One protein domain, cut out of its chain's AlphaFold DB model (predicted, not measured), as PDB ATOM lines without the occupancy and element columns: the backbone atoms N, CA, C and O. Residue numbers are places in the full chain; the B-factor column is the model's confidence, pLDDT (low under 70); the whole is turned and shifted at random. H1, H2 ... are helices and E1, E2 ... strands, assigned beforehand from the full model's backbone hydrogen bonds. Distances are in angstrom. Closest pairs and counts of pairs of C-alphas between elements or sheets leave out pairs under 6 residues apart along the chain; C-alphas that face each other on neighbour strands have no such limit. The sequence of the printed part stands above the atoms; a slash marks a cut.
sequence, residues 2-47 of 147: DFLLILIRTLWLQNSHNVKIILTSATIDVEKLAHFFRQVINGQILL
ATOM      1  N   ASP A   2     275.846 190.046 192.948       83.12
ATOM      2  CA  ASP A   2     274.842 191.120 192.817       83.12
ATOM      3  C   ASP A   2     274.324 191.659 194.157       83.12
ATOM      4  O   ASP A   2     274.187 192.866 194.335       83.12
ATOM      5  N   PHE A   3     274.137 190.779 195.146       91.44
ATOM      6  CA  PHE A   3     273.760 191.182 196.505       91.44
ATOM      7  C   PHE A   3     274.753 192.172 197.137       91.44
ATOM      8  O   PHE A   3     274.351 193.143 197.773       91.44
ATOM      9  N   LEU A   4     276.055 191.965 196.918       90.50
ATOM     10  CA  LEU A   4     277.085 192.861 197.436       90.50
ATOM     11  C   LEU A   4     277.011 194.235 196.759       90.50
ATOM     12  O   LEU A   4     277.140 195.247 197.439       90.50
ATOM     13  N   LEU A   5     276.754 194.291 195.449       90.31
ATOM     14  CA  LEU A   5     276.593 195.560 194.730       90.31
ATOM     15  C   LEU A   5     275.388 196.357 195.244       90.31
ATOM     16  O   LEU A   5     275.482 197.575 195.400       90.31
ATOM     17  N   ILE A   6     274.287 195.675 195.573       90.75
ATOM     18  CA  ILE A   6     273.117 196.288 196.219       90.75
ATOM     19  C   ILE A   6     273.499 196.864 197.587       90.75
ATOM     20  O   ILE A   6     273.173 198.018 197.882       90.75
ATOM     21  N   LEU A   7     274.218 196.097 198.409       91.25
ATOM     22  CA  LEU A   7     274.648 196.543 199.734       91.25
ATOM     23  C   LEU A   7     275.578 197.762 199.645       91.25
ATOM     24  O   LEU A   7     275.346 198.763 200.320       91.25
ATOM     25  N   ILE A   8     276.575 197.711 198.761       90.38
ATOM     26  CA  ILE A   8     277.517 198.810 198.517       90.38
ATOM     27  C   ILE A   8     276.769 200.072 198.076       90.38
ATOM     28  O   ILE A   8     276.988 201.139 198.647       90.38
ATOM     29  N   ARG A   9     275.850 199.962 197.105       88.31
ATOM     30  CA  ARG A   9     275.040 201.099 196.639       88.31
ATOM     31  C   ARG A   9     274.237 201.723 197.778       88.31
ATOM     32  O   ARG A   9     274.181 202.944 197.888       88.31
ATOM     33  N   THR A  10     273.626 200.887 198.612       88.75
ATOM     34  CA  THR A  10     272.777 201.335 199.722       88.75
ATOM     35  C   THR A  10     273.600 202.084 200.769       88.75
ATOM     36  O   THR A  10     273.259 203.204 201.141       88.75
ATOM     37  N   LEU A  11     274.735 201.513 201.184       88.44
ATOM     38  CA  LEU A  11     275.625 202.122 202.175       88.44
ATOM     39  C   LEU A  11     276.266 203.418 201.672       88.44
ATOM     40  O   LEU A  11     276.394 204.376 202.434       88.44
ATOM     41  N   TRP A  12     276.627 203.471 200.391       87.19
ATOM     42  CA  TRP A  12     277.212 204.658 199.775       87.19
ATOM     43  C   TRP A  12     276.255 205.849 199.748       87.19
ATOM     44  O   TRP A  12     276.657 206.965 200.066       87.19
ATOM     45  N   LEU A  13     274.983 205.609 199.414       81.69
ATOM     46  CA  LEU A  13     273.972 206.666 199.370       81.69
ATOM     47  C   LEU A  13     273.565 207.163 200.767       81.69
ATOM     48  O   LEU A  13     273.162 208.315 200.886       81.69
ATOM     49  N   GLN A  14     273.650 206.317 201.801       81.00
ATOM     50  CA  GLN A  14     273.091 206.625 203.124       81.00
ATOM     51  C   GLN A  14     274.114 207.043 204.188       81.00
ATOM     52  O   GLN A  14     273.788 207.881 205.019       81.00
ATOM     53  N   ASN A  15     275.320 206.466 204.205       72.00
ATOM     54  CA  ASN A  15     276.175 206.503 205.403       72.00
ATOM     55  C   ASN A  15     277.580 207.070 205.188       72.00
ATOM     56  O   ASN A  15     278.322 207.242 206.153       72.00
ATOM     57  N   SER A  16     278.020 207.293 203.951       67.88
ATOM     58  CA  SER A  16     279.445 207.534 203.699       67.88
ATOM     59  C   SER A  16     279.705 208.465 202.521       67.88
ATOM     60  O   SER A  16     280.215 208.051 201.483       67.88
ATOM     61  N   HIS A  17     279.446 209.760 202.725       68.50
ATOM     62  CA  HIS A  17     279.735 210.812 201.739       68.50
ATOM     63  C   HIS A  17     281.230 210.953 201.387       68.50
ATOM     64  O   HIS A  17     281.557 211.465 200.320       68.50
ATOM     65  N   ASN A  18     282.135 210.468 202.244       81.69
ATOM     66  CA  ASN A  18     283.585 210.546 202.024       81.69
ATOM     67  C   ASN A  18     284.187 209.282 201.386       81.69
ATOM     68  O   ASN A  18     285.387 209.248 201.112       81.69
ATOM     69  N   VAL A  19     283.386 208.238 201.147       85.19
ATOM     70  CA  VAL A  19     283.875 206.992 200.550       85.19
ATOM     71  C   VAL A  19     283.754 207.070 199.033       85.19
ATOM     72  O   VAL A  19     282.672 207.254 198.474       85.19
ATOM     73  N   LYS A  20     284.893 206.903 198.360       86.62
ATOM     74  CA  LYS A  20     284.970 206.781 196.904       86.62
ATOM     75  C   LYS A  20     284.962 205.304 196.533       86.62
ATOM     76  O   LYS A  20     285.721 204.523 197.099       86.62
ATOM     77  N   ILE A  21     284.113 204.938 195.580       87.12
ATOM     78  CA  ILE A  21     283.975 203.564 195.099       87.12
ATOM     79  C   ILE A  21     284.497 203.511 193.672       87.12
ATOM     80  O   ILE A  21     284.088 204.309 192.831       87.12
ATOM     81  N   ILE A  22     285.386 202.557 193.411       89.00
ATOM     82  CA  ILE A  22     285.886 202.249 192.075       89.00
ATOM     83  C   ILE A  22     285.443 200.825 191.760       89.00
ATOM     84  O   ILE A  22     285.789 199.892 192.481       89.00
ATOM     85  N   LEU A  23     284.645 200.671 190.706       88.62
ATOM     86  CA  LEU A  23     284.196 199.371 190.221       88.62
ATOM     87  C   LEU A  23     285.018 199.005 188.994       88.62
ATOM     88  O   LEU A  23     284.988 199.712 187.990       88.62
ATOM     89  N   THR A  24     285.743 197.899 189.086       87.31
ATOM     90  CA  THR A  24     286.544 197.359 187.988       87.31
ATOM     91  C   THR A  24     285.846 196.144 187.403       87.31
ATOM     92  O   THR A  24     285.470 195.228 188.138       87.31
ATOM     93  N   SER A  25     285.693 196.124 186.085       83.81
ATOM     94  CA  SER A  25     285.055 195.038 185.353       83.81
ATOM     95  C   SER A  25     285.979 194.546 184.246       83.81
ATOM     96  O   SER A  25     286.529 195.359 183.510       83.81
ATOM     97  N   ALA A  26     286.126 193.225 184.125       81.94
ATOM     98  CA  ALA A  26     286.825 192.605 182.999       81.94
ATOM     99  C   ALA A  26     285.895 192.356 181.796       81.94
ATOM    100  O   ALA A  26     286.345 192.384 180.658       81.94
ATOM    101  N   THR A  27     284.609 192.079 182.044       75.00
ATOM    102  CA  THR A  27     283.649 191.642 181.008       75.00
ATOM    103  C   THR A  27     282.208 192.113 181.230       75.00
ATOM    104  O   THR A  27     281.376 191.983 180.335       75.00
ATOM    105  N   ILE A  28     281.878 192.647 182.411       73.62
ATOM    106  CA  ILE A  28     280.555 193.208 182.707       73.62
ATOM    107  C   ILE A  28     280.395 194.522 181.950       73.62
ATOM    108  O   ILE A  28     281.265 195.392 182.009       73.62
ATOM    109  N   ASP A  29     279.235 194.645 181.316       80.56
ATOM    110  CA  ASP A  29     278.712 195.847 180.682       80.56
ATOM    111  C   ASP A  29     278.785 197.059 181.632       80.56
ATOM    112  O   ASP A  29     278.071 197.151 182.642       80.56
ATOM    113  N   VAL A  30     279.697 197.974 181.303       83.56
ATOM    114  CA  VAL A  30     280.000 199.166 182.101       83.56
ATOM    115  C   VAL A  30     278.800 200.116 182.135       83.56
ATOM    116  O   VAL A  30     278.582 200.776 183.152       83.56
ATOM    117  N   GLU A  31     277.956 200.127 181.099       86.62
ATOM    118  CA  GLU A  31     276.765 200.977 181.047       86.62
ATOM    119  C   GLU A  31     275.721 200.529 182.069       86.62
ATOM    120  O   GLU A  31     275.162 201.353 182.800       86.62
ATOM    121  N   LYS A  32     275.503 199.214 182.199       87.38
ATOM    122  CA  LYS A  32     274.597 198.662 183.220       87.38
ATOM    123  C   LYS A  32     275.060 199.011 184.625       87.38
ATOM    124  O   LYS A  32     274.234 199.376 185.462       87.38
ATOM    125  N   LEU A  33     276.365 198.941 184.888       87.25
ATOM    126  CA  LEU A  33     276.927 199.336 186.179       87.25
ATOM    127  C   LEU A  33     276.807 200.846 186.414       87.25
ATOM    128  O   LEU A  33     276.390 201.252 187.499       87.25
ATOM    129  N   ALA A  34     277.092 201.674 185.408       88.69
ATOM    130  CA  ALA A  34     276.958 203.126 185.502       88.69
ATOM    131  C   ALA A  34     275.509 203.545 185.776       88.69
ATOM    132  O   ALA A  34     275.255 204.418 186.611       88.69
ATOM    133  N   HIS A  35     274.547 202.881 185.132       89.12
ATOM    134  CA  HIS A  35     273.131 203.097 185.383       89.12
ATOM    135  C   HIS A  35     272.712 202.567 186.761       89.12
ATOM    136  O   HIS A  35     271.956 203.231 187.471       89.12
ATOM    137  N   PHE A  36     273.191 201.393 187.177       88.94
ATOM    138  CA  PHE A  36     272.874 200.843 188.493       88.94
ATOM    139  C   PHE A  36     273.399 201.740 189.615       88.94
ATOM    140  O   PHE A  36     272.677 201.968 190.577       88.94
ATOM    141  N   PHE A  37     274.604 202.301 189.478       89.19
ATOM    142  CA  PHE A  37     275.220 203.196 190.462       89.19
ATOM    143  C   PHE A  37     274.880 204.684 190.278       89.19
ATOM    144  O   PHE A  37     275.404 205.518 191.013       89.19
ATOM    145  N   ARG A  38     273.931 205.029 189.396       88.69
ATOM    146  CA  ARG A  38     273.492 206.415 189.174       88.69
ATOM    147  C   ARG A  38     273.090 207.126 190.468       88.69
ATOM    148  O   ARG A  38     272.455 206.521 191.347       88.69
ATOM    149  N   GLN A  39     273.404 208.410 190.551       85.25
ATOM    150  CA  GLN A  39     272.977 209.306 191.620       85.25
ATOM    151  C   GLN A  39     271.850 210.213 191.129       85.25
ATOM    152  O   GLN A  39     271.765 210.520 189.944       85.25
ATOM    153  N   VAL A  40     270.986 210.644 192.045       83.94
ATOM    154  CA  VAL A  40     270.006 211.699 191.774       83.94
ATOM    155  C   VAL A  40     270.397 212.903 192.616       83.94
ATOM    156  O   VAL A  40     270.315 212.842 193.840       83.94
ATOM    157  N   ILE A  41     270.850 213.972 191.969       82.25
ATOM    158  CA  ILE A  41     271.254 215.219 192.625       82.25
ATOM    159  C   ILE A  41     270.366 216.331 192.076       82.25
ATOM    160  O   ILE A  41     270.304 216.534 190.867       82.25
ATOM    161  N   ASN A  42     269.638 217.027 192.953       84.12
ATOM    162  CA  ASN A  42     268.722 218.118 192.588       84.12
ATOM    163  C   ASN A  42     267.719 217.745 191.473       84.12
ATOM    164  O   ASN A  42     267.443 218.537 190.578       84.12
ATOM    165  N   GLY A  43     267.202 216.511 191.503       84.50
ATOM    166  CA  GLY A  43     266.261 215.995 190.502       84.50
ATOM    167  C   GLY A  43     266.897 215.552 189.177       84.50
ATOM    168  O   GLY A  43     266.196 214.999 188.333       84.50
ATOM    169  N   GLN A  44     268.208 215.729 188.998       86.88
ATOM    170  CA  GLN A  44     268.939 215.266 187.820       86.88
ATOM    171  C   GLN A  44     269.608 213.918 188.081       86.88
ATOM    172  O   GLN A  44     270.173 213.685 189.150       86.88
ATOM    173  N   ILE A  45     269.556 213.031 187.087       86.56
ATOM    174  CA  ILE A  45     270.242 211.740 187.125       86.56
ATOM    175  C   ILE A  45     271.677 211.941 186.642       86.56
ATOM    176  O   ILE A  45     271.901 212.308 185.492       86.56
ATOM    177  N   LEU A  46     272.641 211.644 187.507       85.94
ATOM    178  CA  LEU A  46     274.062 211.625 187.183       85.94
ATOM    179  C   LEU A  46     274.541 210.178 187.114       85.94
ATOM    180  O   LEU A  46     274.427 209.417 188.079       85.94
ATOM    181  N   LEU A  47     275.060 209.795 185.949       86.31
ATOM    182  CA  LEU A  47     275.700 208.500 185.751       86.31
ATOM    183  C   LEU A  47     277.111 208.508 186.341       86.31
ATOM    184  O   LEU A  47     277.739 209.555 186.490       86.31
TER     185      LEU A  47
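AT A GLANCE: This is residues 2 to 47 of the 147 residues of the protein "Hypothetical protein" of Rotaria sordida (UniProt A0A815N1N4). A tiny hairpin, E1 and E2, and a short helix H2 follow one another in a row; the longer helix H1 lies along one side across a gap, and a long link sweeps back from H1 to H2. The printed part has 46 residues, with two named helices and two named strands in the order H1, H2, E1, E2 along the chain; the class is mixed, helices and strands, and the sheet of two strands, E1 - E2, is antiparallel. The whole is only just compact, close to loose, with a radius of gyration of the C-alphas of 11.2 A, and spans 32 by 21 by 17 A.

HOW THE PARTS SIT: E1, residues 39 to 41, and E2, residues 44 to 46, form a hairpin at 142 degrees, with N 39 and O 46 2.9 A apart, within hydrogen-bond range. H1, residues 2 to 15, is apart from E1, only just, at 8.2 A. H2, residues 30 to 36, is apart from H1, only just, at 8.4 A, and apart from E2. In H1 and H2 every O i to N i+4 pair is within hydrogen-bond range.

IN THESE COORDINATES: H1 is 19.9 A long from C-alpha 2 at (274.842, 191.120, 192.817); H2 is 9.7 A. E1 is 6.2 A and E2 6.3 A, ending at C-alpha 46, (274.062, 211.625, 187.183).

THE WHOLE: The farthest C-alphas, Ala 26 and Asn 42, are 32.7 A apart. The link from H1 to H2 is long; the printed part has no cut. Residues 16 to 17 are under 70 in pLDDT.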